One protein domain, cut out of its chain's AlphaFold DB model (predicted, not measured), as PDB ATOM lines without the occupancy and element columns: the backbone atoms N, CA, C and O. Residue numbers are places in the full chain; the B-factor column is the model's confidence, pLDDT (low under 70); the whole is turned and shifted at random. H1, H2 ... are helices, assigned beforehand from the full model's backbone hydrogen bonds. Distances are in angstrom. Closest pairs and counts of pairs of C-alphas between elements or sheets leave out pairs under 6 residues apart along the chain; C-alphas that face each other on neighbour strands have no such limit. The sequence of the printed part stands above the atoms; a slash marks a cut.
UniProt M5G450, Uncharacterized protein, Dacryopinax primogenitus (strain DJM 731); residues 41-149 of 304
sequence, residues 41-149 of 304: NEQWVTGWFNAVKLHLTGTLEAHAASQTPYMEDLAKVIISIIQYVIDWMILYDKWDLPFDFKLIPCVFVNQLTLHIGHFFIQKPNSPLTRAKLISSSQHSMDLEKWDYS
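What this domain is: This is residues 41 to 149 of the 304 residues of an uncharacterized protein of Dacryopinax primogenitus (strain DJM 731) (UniProt M5G450). Two long helices, H1 and H2, fold back past each other like a loosely closed pair, and the short helices H3 and H4 gather near the end where H1 and H2 are joined. Long stretches with no named element, residues 93 to 105, 110 to 129 and 137 to 149, make much of the rest. The printed part has 109 residues with four named helices, in the order H1, H2, H3, H4, and no named strand; the class is all helix. It is compact, with a radius of gyration of the C-alphas of 14.0 A and spans of 40 by 32 by 26 A.

How they stand to each other: Start at H1, residues 42 to 66, and follow the tight link to H2, residues 72 to 92: the two are close but not clearly touching, with closest C-alphas Leu 56 and Ile 78 at 7.5 A. They run opposite ways at a steep tilt of 38 degrees, only just more than shallow. H3, residues 106 to 109, touches H2 at its residues 75 to 79 alone, the closest C-alphas being Ile 79 and Phe 108 at 5.7 A. H4, residues 130 to 136, touches H3, with closest C-alphas Val 107 and Ser 136 at 5.9 A. H1 is apart from H3 and H4. Every O i to N i+4 pair is within hydrogen-bond range in H2 and H4, and 20 of 21 in H1; H3 is too short for such a pair.

Where its parts are: Find C-alpha 42 at (122.232, 153.073, 123.377); from there H1 runs 35.4 A to C-alpha 66. H2 begins at C-alpha 72, (118.691, 120.927, 116.967), and covers 30.6 A. H3 covers 5.3 A, and H4 10.0 A, ending at C-alpha 136, (118.327, 122.848, 104.397).

The domain as a whole: The C-alphas of Asn 41 and Ala 131 are the farthest apart, 41.6 A. The printed part has no cut; the links H2 to H3 and H3 to H4 are long. Look at residues 94 to 95, 137 to 138 and 142 to 149 for pLDDT under 70.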
ATOM      1  N   ASN A  41     119.579 153.487 126.904       73.25
ATOM      2  CA  ASN A  41     120.999 153.187 127.021       73.25
ATOM      3  C   ASN A  41     121.525 152.585 125.710       73.25
ATOM      4  O   ASN A  41     121.766 151.381 125.601       73.25
ATOM      5  N   GLU A  42     121.696 153.444 124.698       78.88
ATOM      6  CA  GLU A  42     122.232 153.073 123.377       78.88
ATOM      7  C   GLU A  42     123.582 152.340 123.484       78.88
ATOM      8  O   GLU A  42     123.867 151.445 122.690       78.88
ATOM      9  N   GLN A  43     124.388 152.647 124.508       81.50
ATOM     10  CA  GLN A  43     125.655 151.962 124.783       81.50
ATOM     11  C   GLN A  43     125.450 150.485 125.151       81.50
ATOM     12  O   GLN A  43     126.195 149.629 124.674       81.50
ATOM     13  N   TRP A  44     124.425 150.166 125.952       81.69
ATOM     14  CA  TRP A  44     124.089 148.780 126.304       81.69
ATOM     15  C   TRP A  44     123.633 147.992 125.075       81.69
ATOM     16  O   TRP A  44     124.116 146.885 124.841       81.69
ATOM     17  N   VAL A  45     122.772 148.594 124.248       83.31
ATOM     18  CA  VAL A  45     122.319 148.000 122.980       83.31
ATOM     19  C   VAL A  45     123.511 147.751 122.057       83.31
ATOM     20  O   VAL A  45     123.664 146.644 121.551       83.31
ATOM     21  N   THR A  46     124.398 148.738 121.900       85.75
ATOM     22  CA  THR A  46     125.633 148.615 121.104       85.75
ATOM     23  C   THR A  46     126.494 147.454 121.602       85.75
ATOM     24  O   THR A  46     126.939 146.625 120.811       85.75
ATOM     25  N   GLY A  47     126.706 147.359 122.920       86.94
ATOM     26  CA  GLY A  47     127.447 146.263 123.544       86.94
ATOM     27  C   GLY A  47     126.808 144.898 123.285       86.94
ATOM     28  O   GLY A  47     127.512 143.944 122.952       86.94
ATOM     29  N   TRP A  48     125.479 144.812 123.361       87.19
ATOM     30  CA  TRP A  48     124.737 143.587 123.081       87.19
ATOM     31  C   TRP A  48     124.789 143.188 121.594       87.19
ATOM     32  O   TRP A  48     125.106 142.037 121.295       87.19
ATOM     33  N   PHE A  49     124.587 144.123 120.657       89.88
ATOM     34  CA  PHE A  49     124.745 143.880 119.213       89.88
ATOM     35  C   PHE A  49     126.173 143.434 118.867       89.88
ATOM     36  O   PHE A  49     126.349 142.499 118.087       89.88
ATOM     37  N   ASN A  50     127.193 144.038 119.484       88.56
ATOM     38  CA  ASN A  50     128.590 143.635 119.305       88.56
ATOM     39  C   ASN A  50     128.869 142.224 119.850       88.56
ATOM     40  O   ASN A  50     129.597 141.465 119.212       88.56
ATOM     41  N   ALA A  51     128.270 141.843 120.982       86.88
ATOM     42  CA  ALA A  51     128.366 140.481 121.505       86.88
ATOM     43  C   ALA A  51     127.663 139.470 120.583       86.88
ATOM     44  O   ALA A  51     128.251 138.444 120.241       86.88
ATOM     45  N   VAL A  52     126.445 139.772 120.111       89.12
ATOM     46  CA  VAL A  52     125.748 138.935 119.119       89.12
ATOM     47  C   VAL A  52     126.600 138.778 117.864       89.12
ATOM     48  O   VAL A  52     126.804 137.653 117.423       89.12
ATOM     49  N   LYS A  53     127.156 139.869 117.328       90.00
ATOM     50  CA  LYS A  53     128.062 139.842 116.174       90.00
ATOM     51  C   LYS A  53     129.263 138.926 116.404       90.00
ATOM     52  O   LYS A  53     129.526 138.054 115.588       90.00
ATOM     53  N   LEU A  54     129.971 139.091 117.520       87.75
ATOM     54  CA  LEU A  54     131.178 138.318 117.817       87.75
ATOM     55  C   LEU A  54     130.898 136.805 117.884       87.75
ATOM     56  O   LEU A  54     131.583 136.022 117.230       87.75
ATOM     57  N   HIS A  55     129.878 136.415 118.648       88.19
ATOM     58  CA  HIS A  55     129.580 135.016 118.961       88.19
ATOM     59  C   HIS A  55     128.765 134.318 117.859       88.19
ATOM     60  O   HIS A  55     129.096 133.220 117.407       88.19
ATOM     61  N   LEU A  56     127.701 134.961 117.366       92.50
ATOM     62  CA  LEU A  56     126.832 134.349 116.362       92.50
ATOM     63  C   LEU A  56     127.511 134.286 114.991       92.50
ATOM     64  O   LEU A  56     127.437 133.244 114.344       92.50
ATOM     65  N   THR A  57     128.194 135.347 114.543       91.44
ATOM     66  CA  THR A  57     128.847 135.335 113.223       91.44
ATOM     67  C   THR A  57     129.946 134.278 113.164       91.44
ATOM     68  O   THR A  57     129.910 133.455 112.254       91.44
ATOM     69  N   GLY A  58     130.830 134.198 114.166       89.94
ATOM     70  CA  GLY A  58     131.872 133.163 114.218       89.94
ATOM     71  C   GLY A  58     131.308 131.735 114.213       89.94
ATOM     72  O   GLY A  58     131.821 130.865 113.506       89.94
ATOM     73  N   THR A  59     130.198 131.498 114.923       91.44
ATOM     74  CA  THR A  59     129.481 130.211 114.890       91.44
ATOM     75  C   THR A  59     128.900 129.902 113.505       91.44
ATOM     76  O   THR A  59     129.086 128.792 112.997       91.44
ATOM     77  N   LEU A  60     128.206 130.860 112.879       93.12
ATOM     78  CA  LEU A  60     127.595 130.677 111.557       93.12
ATOM     79  C   LEU A  60     128.660 130.452 110.469       93.12
ATOM     80  O   LEU A  60     128.517 129.541 109.652       93.12
ATOM     81  N   GLU A  61     129.748 131.227 110.486       92.88
ATOM     82  CA  GLU A  61     130.885 131.088 109.568       92.88
ATOM     83  C   GLU A  61     131.578 129.730 109.725       92.88
ATOM     84  O   GLU A  61     131.818 129.047 108.726       92.88
ATOM     85  N   ALA A  62     131.842 129.289 110.960       90.44
ATOM     86  CA  ALA A  62     132.454 127.986 111.219       90.44
ATOM     87  C   ALA A  62     131.585 126.829 110.696       90.44
ATOM     88  O   ALA A  62     132.101 125.900 110.062       90.44
ATOM     89  N   HIS A  63     130.265 126.889 110.899       91.00
ATOM     90  CA  HIS A  63     129.326 125.902 110.361       91.00
ATOM     91  C   HIS A  63     129.242 125.939 108.827       91.00
ATOM     92  O   HIS A  63     129.279 124.882 108.191       91.00
ATOM     93  N   ALA A  64     129.188 127.131 108.222       89.94
ATOM     94  CA  ALA A  64     129.148 127.305 106.770       89.94
ATOM     95  C   ALA A  64     130.431 126.785 106.092       89.94
ATOM     96  O   ALA A  64     130.355 125.998 105.145       89.94
ATOM     97  N   ALA A  65     131.604 127.152 106.616       90.19
ATOM     98  CA  ALA A  65     132.904 126.741 106.087       90.19
ATOM     99  C   ALA A  65     133.155 125.231 106.235       90.19
ATOM    100  O   ALA A  65     133.690 124.593 105.328       90.19
ATOM    101  N   SER A  66     132.745 124.637 107.361       90.25
ATOM    102  CA  SER A  66     132.895 123.196 107.611       90.25
ATOM    103  C   SER A  66     131.798 122.329 106.979       90.25
ATOM    104  O   SER A  66     131.927 121.103 106.968       90.25
ATOM    105  N   GLN A  67     130.723 122.940 106.462       88.62
ATOM    106  CA  GLN A  67     129.501 122.261 106.010       88.62
ATOM    107  C   GLN A  67     128.939 121.290 107.067       88.62
ATOM    108  O   GLN A  67     128.426 120.217 106.733       88.62
ATOM    109  N   THR A  68     129.067 121.626 108.353       88.25
ATOM    110  CA  THR A  68     128.583 120.775 109.449       88.25
ATOM    111  C   THR A  68     127.123 121.094 109.777       88.25
ATOM    112  O   THR A  68     126.768 122.266 109.931       88.25
ATOM    113  N   PRO A  69     126.243 120.083 109.901       88.69
ATOM    114  CA  PRO A  69     124.847 120.326 110.226       88.69
ATOM    115  C   PRO A  69     124.726 120.797 111.677       88.69
ATOM    116  O   PRO A  69     125.338 120.226 112.582       88.69
ATOM    117  N   TYR A  70     123.898 121.810 111.910       91.88
ATOM    118  CA  TYR A  70     123.598 122.286 113.257       91.88
ATOM    119  C   TYR A  70     122.891 121.205 114.081       91.88
ATOM    120  O   TYR A  70     122.018 120.486 113.584       91.88
ATOM    121  N   MET A  71     123.233 121.124 115.368       92.06
ATOM    122  CA  MET A  71     122.433 120.380 116.341       92.06
ATOM    123  C   MET A  71     121.107 121.106 116.582       92.06
ATOM    124  O   MET A  71     121.054 122.334 116.543       92.06
ATOM    125  N   GLU A  72     120.038 120.356 116.850       92.69
ATOM    126  CA  GLU A  72     118.691 120.927 116.967       92.69
ATOM    127  C   GLU A  72     118.574 121.933 118.117       92.69
ATOM    128  O   GLU A  72     117.948 122.977 117.958       92.69
ATOM    129  N   ASP A  73     119.234 121.666 119.242       90.81
ATOM    130  CA  ASP A  73     119.198 122.564 120.395       90.81
ATOM    131  C   ASP A  73     120.002 123.842 120.144       90.81
ATOM    132  O   ASP A  73     119.484 124.929 120.373       90.81
ATOM    133  N   LEU A  74     121.201 123.746 119.552       91.62
ATOM    134  CA  LEU A  74     121.972 124.922 119.122       91.62
ATOM    135  C   LEU A  74     121.173 125.776 118.123       91.62
ATOM    136  O   LEU A  74     121.109 126.995 118.264       91.62
ATOM    137  N   ALA A  75     120.515 125.135 117.154       94.00
ATOM    138  CA  ALA A  75     119.672 125.812 116.178       94.00
ATOM    139  C   ALA A  75     118.501 126.563 116.833       94.00
ATOM    140  O   ALA A  75     118.274 127.720 116.485       94.00
ATOM    141  N   LYS A  76     117.799 125.963 117.810       92.56
ATOM    142  CA  LYS A  76     116.732 126.646 118.571       92.56
ATOM    143  C   LYS A  76     117.246 127.932 119.218       92.56
ATOM    144  O   LYS A  76     116.595 128.964 119.091       92.56
ATOM    145  N   VAL A  77     118.417 127.896 119.861       92.25
ATOM    146  CA  VAL A  77     118.947 129.089 120.538       92.25
ATOM    147  C   VAL A  77     119.425 130.152 119.545       92.25
ATOM    148  O   VAL A  77     119.151 131.333 119.751       92.25
ATOM    149  N   ILE A  78     120.047 129.758 118.428       94.25
ATOM    150  CA  ILE A  78     120.387 130.687 117.337       94.25
ATOM    151  C   ILE A  78     119.121 131.364 116.782       94.25
ATOM    152  O   ILE A  78     119.101 132.586 116.634       94.25
ATOM    153  N   ILE A  79     118.047 130.603 116.539       94.38
ATOM    154  CA  ILE A  79     116.750 131.138 116.093       94.38
ATOM    155  C   ILE A  79     116.204 132.154 117.108       94.38
ATOM    156  O   ILE A  79     115.766 133.224 116.696       94.38
ATOM    157  N   SER A  80     116.277 131.879 118.416       92.62
ATOM    158  CA  SER A  80     115.845 132.830 119.455       92.62
ATOM    159  C   SER A  80     116.664 134.128 119.474       92.62
ATOM    160  O   SER A  80     116.085 135.195 119.664       92.62
ATOM    161  N   ILE A  81     117.983 134.067 119.248       92.62
ATOM    162  CA  ILE A  81     118.824 135.273 119.141       92.62
ATOM    163  C   ILE A  81     118.441 136.085 117.900       92.62
ATOM    164  O   ILE A  81     118.229 137.292 118.006       92.62
ATOM    165  N   ILE A  82     118.318 135.435 116.738       93.50
ATOM    166  CA  ILE A  82     117.944 136.092 115.473       93.50
ATOM    167  C   ILE A  82     116.560 136.744 115.597       93.50
ATOM    168  O   ILE A  82     116.402 137.902 115.216       93.50
ATOM    169  N   GLN A  83     115.586 136.035 116.175       92.94
ATOM    170  CA  GLN A  83     114.245 136.550 116.454       92.94
ATOM    171  C   GLN A  83     114.310 137.841 117.276       92.94
ATOM    172  O   GLN A  83     113.798 138.866 116.837       92.94
ATOM    173  N   TYR A  84     115.006 137.819 118.415       90.00
ATOM    174  CA  TYR A  84     115.085 138.981 119.297       90.00
ATOM    175  C   TYR A  84     115.835 140.165 118.654       90.00
ATOM    176  O   TYR A  84     115.426 141.308 118.845       90.00
ATOM    177  N   VAL A  85     116.883 139.925 117.849       90.44
ATOM    178  CA  VAL A  85     117.523 140.986 117.038       90.44
ATOM    179  C   VAL A  85     116.504 141.639 116.102       90.44
ATOM    180  O   VAL A  85     116.426 142.865 116.050       90.44
ATOM    181  N   ILE A  86     115.719 140.841 115.374       89.88
ATOM    182  CA  ILE A  86     114.756 141.352 114.390       89.88
ATOM    183  C   ILE A  86     113.605 142.094 115.077       89.88
ATOM    184  O   ILE A  86     113.269 143.196 114.647       89.88
ATOM    185  N   ASP A  87     113.044 141.548 116.158       86.31
ATOM    186  CA  ASP A  87     111.986 142.209 116.934       86.31
ATOM    187  C   ASP A  87     112.460 143.563 117.471       86.31
ATOM    188  O   ASP A  87     111.743 144.561 117.386       86.31
ATOM    189  N   TRP A  88     113.702 143.627 117.959       84.75
ATOM    190  CA  TRP A  88     114.307 144.876 118.405       84.75
ATOM    191  C   TRP A  88     114.486 145.860 117.232       84.75
ATOM    192  O   TRP A  88     114.069 147.014 117.326       84.75
ATOM    193  N   MET A  89     115.003 145.421 116.082       85.00
ATOM    194  CA  MET A  89     115.134 146.283 114.895       85.00
ATOM    195  C   MET A  89     113.788 146.821 114.377       85.00
ATOM    196  O   MET A  89     113.707 147.990 113.994       85.00
ATOM    197  N   ILE A  90     112.721 146.012 114.415       83.25
ATOM    198  CA  ILE A  90     111.353 146.427 114.049       83.25
ATOM    199  C   ILE A  90     110.844 147.551 114.968       83.25
ATOM    200  O   ILE A  90     110.116 148.430 114.506       83.25
ATOM    201  N   LEU A  91     111.217 147.541 116.252       81.75
ATOM    202  CA  LEU A  91     110.760 148.529 117.234       81.75
ATOM    203  C   LEU A  91     111.496 149.877 117.151       81.75
ATOM    204  O   LEU A  91     110.884 150.902 117.447       81.75
ATOM    205  N   TYR A  92     112.778 149.892 116.769       78.50
ATOM    206  CA  TYR A  92     113.626 151.093 116.874       78.50
ATOM    207  C   TYR A  92     114.012 151.760 115.534       78.50
ATOM    208  O   TYR A  92     114.652 152.813 115.569       78.50
ATOM    209  N   ASP A  93     113.607 151.202 114.379       70.06
ATOM    210  CA  ASP A  93     113.723 151.775 113.008       70.06
ATOM    211  C   ASP A  93     115.120 152.327 112.639       70.06
ATOM    212  O   ASP A  93     115.302 153.276 111.871       70.06
ATOM    213  N   LYS A  94     116.144 151.739 113.250       62.50
ATOM    214  CA  LYS A  94     117.560 152.086 113.128       62.50
ATOM    215  C   LYS A  94     118.369 150.794 113.259       62.50
ATOM    216  O   LYS A  94     117.817 149.763 113.638       62.50
ATOM    217  N   TRP A  95     119.682 150.918 113.071       65.81
ATOM    218  CA  TRP A  95     120.691 149.860 113.197       65.81
ATOM    219  C   TRP A  95     120.777 148.923 111.990       65.81
ATOM    220  O   TRP A  95     119.779 148.464 111.442       65.81
ATOM    221  N   ASP A  96     122.016 148.653 111.586       81.38
ATOM    222  CA  ASP A  96     122.345 147.554 110.691       81.38
ATOM    223  C   ASP A  96     122.328 146.236 111.476       81.38
ATOM    224  O   ASP A  96     122.492 146.207 112.700       81.38
ATOM    225  N   LEU A  97     122.154 145.122 110.769       84.31
ATOM    226  CA  LEU A  97     122.164 143.803 111.394       84.31
ATOM    227  C   LEU A  97     123.551 143.485 111.978       84.31
ATOM    228  O   LEU A  97     124.569 143.743 111.328       84.31
ATOM    229  N   PRO A  98     123.625 142.851 113.163       87.75
ATOM    230  CA  PRO A  98     124.896 142.452 113.756       87.75
ATOM    231  C   PRO A  98     125.561 141.282 113.008       87.75
ATOM    232  O   PRO A  98     126.707 140.960 113.293       87.75
ATOM    233  N   PHE A  99     124.884 140.660 112.040       87.31
ATOM    234  CA  PHE A  99     125.357 139.521 111.248       87.31
ATOM    235  C   PHE A  99     124.952 139.664 109.772       87.31
ATOM    236  O   PHE A  99     123.968 140.329 109.454       87.31
ATOM    237  N   ASP A 100     125.671 138.995 108.864       88.88
ATOM    238  CA  ASP A 100     125.237 138.851 107.469       88.88
ATOM    239  C   ASP A 100     124.129 137.787 107.371       88.88
ATOM    240  O   ASP A 100     124.332 136.624 107.729       88.88
ATOM    241  N   PHE A 101     122.957 138.168 106.853       86.81
ATOM    242  CA  PHE A 101     121.844 137.244 106.612       86.81
ATOM    243  C   PHE A 101     122.204 136.085 105.680       86.81
ATOM    244  O   PHE A 101     121.630 135.006 105.821       86.81
ATOM    245  N   LYS A 102     123.176 136.262 104.777       89.12
ATOM    246  CA  LYS A 102     123.641 135.200 103.867       89.12
ATOM    247  C   LYS A 102     124.268 134.018 104.609       89.12
ATOM    248  O   LYS A 102     124.310 132.916 104.066       89.12
ATOM    249  N   LEU A 103     124.734 134.226 105.843       90.75
ATOM    250  CA  LEU A 103     125.261 133.168 106.708       90.75
ATOM    251  C   LEU A 103     124.153 132.396 107.443       90.75
ATOM    252  O   LEU A 103     124.414 131.318 107.976       90.75
ATOM    253  N   ILE A 104     122.922 132.918 107.481       91.81
ATOM    254  CA  ILE A 104     121.804 132.281 108.177       91.81
ATOM    255  C   ILE A 104     121.173 131.213 107.264       91.81
ATOM    256  O   ILE A 104     120.685 131.527 106.172       91.81
ATOM    257  N   PRO A 105     121.114 129.939 107.701       92.12
ATOM    258  CA  PRO A 105     120.399 128.896 106.979       92.12
ATOM    259  C   PRO A 105     118.924 129.254 106.790       92.12
ATOM    260  O   PRO A 105     118.239 129.630 107.744       92.12
ATOM    261  N   CYS A 106     118.390 129.026 105.590       90.62
ATOM    262  CA  CYS A 106     116.982 129.283 105.266       90.62
ATOM    263  C   CYS A 106     116.005 128.596 106.251       90.62
ATOM    264  O   CYS A 106     114.948 129.131 106.581       90.62
ATOM    265  N   VAL A 107     116.383 127.435 106.801       92.50
ATOM    266  CA  VAL A 107     115.607 126.726 107.833       92.50
ATOM    267  C   VAL A 107     115.468 127.495 109.154       92.50
ATOM    268  O   VAL A 107     114.440 127.341 109.804       92.50
ATOM    269  N   PHE A 108     116.427 128.343 109.541       94.12
ATOM    270  CA  PHE A 108     116.305 129.178 110.746       94.12
ATOM    271  C   PHE A 108     115.323 130.320 110.511       94.12
ATOM    272  O   PHE A 108     114.403 130.510 111.304       94.12
ATOM    273  N   VAL A 109     115.456 131.013 109.375       91.12
ATOM    274  CA  VAL A 109     114.528 132.082 108.975       91.12
ATOM    275  C   VAL A 109     113.094 131.552 108.897       91.12
ATOM    276  O   VAL A 109     112.166 132.176 109.394       91.12
ATOM    277  N   ASN A 110     112.907 130.336 108.378       90.19
ATOM    278  CA  ASN A 110     111.617 129.642 108.313       90.19
ATOM    279  C   ASN A 110     111.013 129.229 109.674       90.19
ATOM    280  O   ASN A 110     109.909 128.675 109.701       90.19
ATOM    281  N   GLN A 111     111.709 129.445 110.791       93.50
ATOM    282  CA  GLN A 111     111.205 129.238 112.155       93.50
ATOM    283  C   GLN A 111     110.989 130.551 112.921       93.50
ATOM    284  O   GLN A 111     110.505 130.510 114.050       93.50
ATOM    285  N   LEU A 112     111.305 131.702 112.321       92.19
ATOM    286  CA  LEU A 112     111.002 132.999 112.911       92.19
ATOM    287  C   LEU A 112     109.486 133.236 112.953       92.19
ATOM    288  O   LEU A 112     108.721 132.788 112.093       92.19
ATOM    289  N   THR A 113     109.059 133.941 113.994       90.25
ATOM    290  CA  THR A 113     107.678 134.350 114.246       90.25
ATOM    291  C   THR A 113     107.626 135.869 114.184       90.25
ATOM    292  O   THR A 113     107.705 136.552 115.199       90.25
ATOM    293  N   LEU A 114     107.549 136.415 112.974       86.31
ATOM    294  CA  LEU A 114     107.568 137.861 112.769       86.31
ATOM    295  C   LEU A 114     106.170 138.452 112.946       86.31
ATOM    296  O   LEU A 114     105.220 138.032 112.271       86.31
ATOM    297  N   HIS A 115     106.053 139.455 113.817       80.25
ATOM    298  CA  HIS A 115     104.811 140.180 114.066       80.25
ATOM    299  C   HIS A 115     105.004 141.702 114.015       80.25
ATOM    300  O   HIS A 115     105.996 142.236 114.505       80.25
ATOM    301  N   ILE A 116     104.018 142.422 113.474       78.38
ATOM    302  CA  ILE A 116     103.937 143.887 113.567       78.38
ATOM    303  C   ILE A 116     102.604 144.249 114.220       78.38
ATOM    304  O   ILE A 116     101.529 143.963 113.689       78.38
ATOM    305  N   GLY A 117     102.678 144.846 115.413       78.69
ATOM    306  CA  GLY A 117     101.513 145.053 116.271       78.69
ATOM    307  C   GLY A 117     100.817 143.724 116.580       78.69
ATOM    308  O   GLY A 117     101.413 142.828 117.170       78.69
ATOM    309  N   HIS A 118      99.563 143.585 116.149       76.38
ATOM    310  CA  HIS A 118      98.758 142.372 116.341       76.38
ATOM    311  C   HIS A 118      98.754 141.421 115.127       76.38
ATOM    312  O   HIS A 118      98.048 140.412 115.144       76.38
ATOM    313  N   PHE A 119      99.509 141.724 114.066       75.31
ATOM    314  CA  PHE A 119      99.509 140.945 112.826       75.31
ATOM    315  C   PHE A 119     100.734 140.035 112.729       75.31
ATOM    316  O   PHE A 119     101.870 140.506 112.753       75.31
ATOM    317  N   PHE A 120     100.501 138.733 112.549       74.50
ATOM    318  CA  PHE A 120     101.543 137.775 112.176       74.50
ATOM    319  C   PHE A 120     101.876 137.926 110.691       74.50
ATOM    320  O   PHE A 120     101.031 137.660 109.838       74.50
ATOM    321  N   ILE A 121     103.116 138.306 110.397       78.00
ATOM    322  CA  ILE A 121     103.677 138.330 109.041       78.00
ATOM    323  C   ILE A 121     104.200 136.939 108.683       78.00
ATOM    324  O   ILE A 121     104.001 136.456 107.570       78.00
ATOM    325  N   GLN A 122     104.823 136.270 109.654       78.75
ATOM    326  CA  GLN A 122     105.326 134.914 109.515       78.75
ATOM    327  C   GLN A 122     104.855 134.070 110.697       78.75
ATOM    328  O   GLN A 122     105.041 134.440 111.856       78.75
ATOM    329  N   LYS A 123     104.262 132.913 110.399       76.06
ATOM    330  CA  LYS A 123     104.107 131.834 111.379       76.06
ATOM    331  C   LYS A 123     105.285 130.872 111.221       76.06
ATOM    332  O   LYS A 123     105.681 130.619 110.079       76.06
ATOM    333  N   PRO A 124     105.820 130.312 112.318       77.69
ATOM    334  CA  PRO A 124     106.886 129.331 112.226       77.69
ATOM    335  C   PRO A 124     106.380 128.130 111.424       77.69
ATOM    336  O   PRO A 124     105.278 127.624 111.662       77.69
ATOM    337  N   ASN A 125     107.178 127.674 110.459       76.31
ATOM    338  CA  ASN A 125     106.872 126.445 109.735       76.31
ATOM    339  C   ASN A 125     106.861 125.238 110.688       76.31
ATOM    340  O   ASN A 125     107.314 125.322 111.831       76.31
ATOM    341  N   SER A 126     106.364 124.095 110.200       86.38
ATOM    342  CA  SER A 126     106.297 122.832 110.953       86.38
ATOM    343  C   SER A 126     107.599 122.524 111.722       86.38
ATOM    344  O   SER A 126     108.666 122.945 111.263       86.38
ATOM    345  N   PRO A 127     107.551 121.762 112.836       89.19
ATOM    346  CA  PRO A 127     108.634 121.697 113.821       89.19
ATOM    347  C   PRO A 127     110.033 121.507 113.235       89.19
ATOM    348  O   PRO A 127     110.223 120.731 112.286       89.19
ATOM    349  N   LEU A 128     111.009 122.205 113.817       90.38
ATOM    350  CA  LEU A 128     112.418 122.009 113.521       90.38
ATOM    351  C   LEU A 128     112.808 120.566 113.857       90.38
ATOM    352  O   LEU A 128     112.645 120.126 114.987       90.38
ATOM    353  N   THR A 129     113.317 119.838 112.867       91.94
ATOM    354  CA  THR A 129     113.816 118.472 113.047       91.94
ATOM    355  C   THR A 129     115.222 118.360 112.485       91.94
ATOM    356  O   THR A 129     115.570 119.029 111.504       91.94
ATOM    357  N   ARG A 130     116.021 117.442 113.038       89.88
ATOM    358  CA  ARG A 130     117.349 117.099 112.501       89.88
ATOM    359  C   ARG A 130     117.355 116.839 110.985       89.88
ATOM    360  O   ARG A 130     118.296 117.243 110.311       89.88
ATOM    361  N   ALA A 131     116.310 116.214 110.435       90.69
ATOM    362  CA  ALA A 131     116.199 115.968 108.995       90.69
ATOM    363  C   ALA A 131     116.161 117.276 108.180       90.69
ATOM    364  O   ALA A 131     116.912 117.405 107.214       90.69
ATOM    365  N   LYS A 132     115.371 118.270 108.614       90.62
ATOM    366  CA  LYS A 132     115.322 119.607 107.991       90.62
ATOM    367  C   LYS A 132     116.637 120.364 108.129       90.62
ATOM    368  O   LYS A 132     117.078 121.014 107.187       90.62
ATOM    369  N   LEU A 133     117.277 120.272 109.296       90.50
ATOM    370  CA  LEU A 133     118.590 120.878 109.527       90.50
ATOM    371  C   LEU A 133     119.637 120.317 108.558       90.50
ATOM    372  O   LEU A 133     120.430 121.076 108.009       90.50
ATOM    373  N   ILE A 134     119.598 119.016 108.266       89.38
ATOM    374  CA  ILE A 134     120.495 118.397 107.283       89.38
ATOM    375  C   ILE A 134     120.118 118.815 105.852       89.38
ATOM    376  O   ILE A 134     120.990 119.290 105.130       89.38
ATOM    377  N   SER A 135     118.847 118.718 105.443       86.62
ATOM    378  CA  SER A 135     118.431 119.035 104.062       86.62
ATOM    379  C   SER A 135     118.608 120.507 103.684       86.62
ATOM    380  O   SER A 135     118.865 120.832 102.527       86.62
ATOM    381  N   SER A 136     118.439 121.409 104.650       77.06
ATOM    382  CA  SER A 136     118.327 122.848 104.397       77.06
ATOM    383  C   SER A 136     119.514 123.665 104.914       77.06
ATOM    384  O   SER A 136     119.581 124.852 104.612       77.06
ATOM    385  N   SER A 137     120.478 123.061 105.623       68.06
ATOM    386  CA  SER A 137     121.735 123.742 106.007       68.06
ATOM    387  C   SER A 137     122.585 124.163 104.806       68.06
ATOM    388  O   SER A 137     123.331 125.128 104.904       68.06
ATOM    389  N   GLN A 138     122.444 123.485 103.663       68.19
ATOM    390  CA  GLN A 138     123.147 123.817 102.417       68.19
ATOM    391  C   GLN A 138     122.582 125.046 101.686       68.19
ATOM    392  O   GLN A 138     123.205 125.532 100.748       68.19
ATOM    393  N   HIS A 139     121.404 125.535 102.084       76.12
ATOM    394  CA  HIS A 139     120.711 126.632 101.416       76.12
ATOM    395  C   HIS A 139     120.740 127.874 102.314       76.12
ATOM    396  O   HIS A 139     119.875 128.053 103.181       76.12
ATOM    397  N   SER A 140     121.738 128.734 102.099       70.44
ATOM    398  CA  SER A 140     121.699 130.115 102.581       70.44
ATOM    399  C   SER A 140     120.465 130.818 102.019       70.44
ATOM    400  O   SER A 140     120.053 130.570 100.879       70.44
ATOM    401  N   MET A 141     119.835 131.674 102.825       71.19
ATOM    402  CA  MET A 141     118.777 132.522 102.294       71.19
ATOM    403  C   MET A 141     119.406 133.675 101.512       71.19
ATOM    404  O   MET A 141     120.265 134.392 102.019       71.19
ATOM    405  N   ASP A 142     118.972 133.840 100.267       68.19
ATOM    406  CA  ASP A 142     119.296 135.028  99.488       68.19
ATOM    407  C   ASP A 142     118.458 136.203 100.001       68.19
ATOM    408  O   ASP A 142     117.259 136.035 100.243       68.19
ATOM    409  N   LEU A 143     119.062 137.382 100.156       61.09
ATOM    410  CA  LEU A 143     118.378 138.545 100.728       61.09
ATOM    411  C   LEU A 143     117.196 138.977  99.847       61.09
ATOM    412  O   LEU A 143     116.156 139.374 100.359       61.09
ATOM    413  N   GLU A 144     117.328 138.812  98.528       65.00
ATOM    414  CA  GLU A 144     116.273 139.093  97.543       65.00
ATOM    415  C   GLU A 144     115.104 138.097  97.613       65.00
ATOM    416  O   GLU A 144     113.989 138.412  97.205       65.00
ATOM    417  N   LYS A 145     115.332 136.894  98.162       63.09
ATOM    418  CA  LYS A 145     114.274 135.903  98.439       63.09
ATOM    419  C   LYS A 145     113.640 136.106  99.810       63.09
ATOM    420  O   LYS A 145     112.569 135.560 100.064       63.09
ATOM    421  N   TRP A 146     114.266 136.903 100.673       60.72
ATOM    422  CA  TRP A 146     113.688 137.367 101.929       60.72
ATOM    423  C   TRP A 146     112.808 138.604 101.702       60.72
ATOM    424  O   TRP A 146     112.887 139.599 102.424       60.72
ATOM    425  N   ASP A 147     111.958 138.545 100.670       50.38
ATOM    426  CA  ASP A 147     111.057 139.634 100.312       50.38
ATOM    427  C   ASP A 147     109.864 139.682 101.271       50.38
ATOM    428  O   ASP A 147     108.743 139.273 100.960       50.38
ATOM    429  N   TYR A 148     110.097 140.261 102.449       54.19
ATOM    430  CA  TYR A 148     109.032 140.939 103.173       54.19
ATOM    431  C   TYR A 148     108.693 142.258 102.473       54.19
ATOM    432  O   TYR A 148     108.848 143.369 103.002       54.19
ATOM    433  N   SER A 149     108.066 142.111 101.307       42.62
ATOM    434  CA  SER A 149     107.073 143.035 100.779       42.62
ATOM    435  C   SER A 149     105.854 143.003 101.706       42.62
ATOM    436  O   SER A 149     104.767 142.571 101.337       42.62
TER     437      SER A 149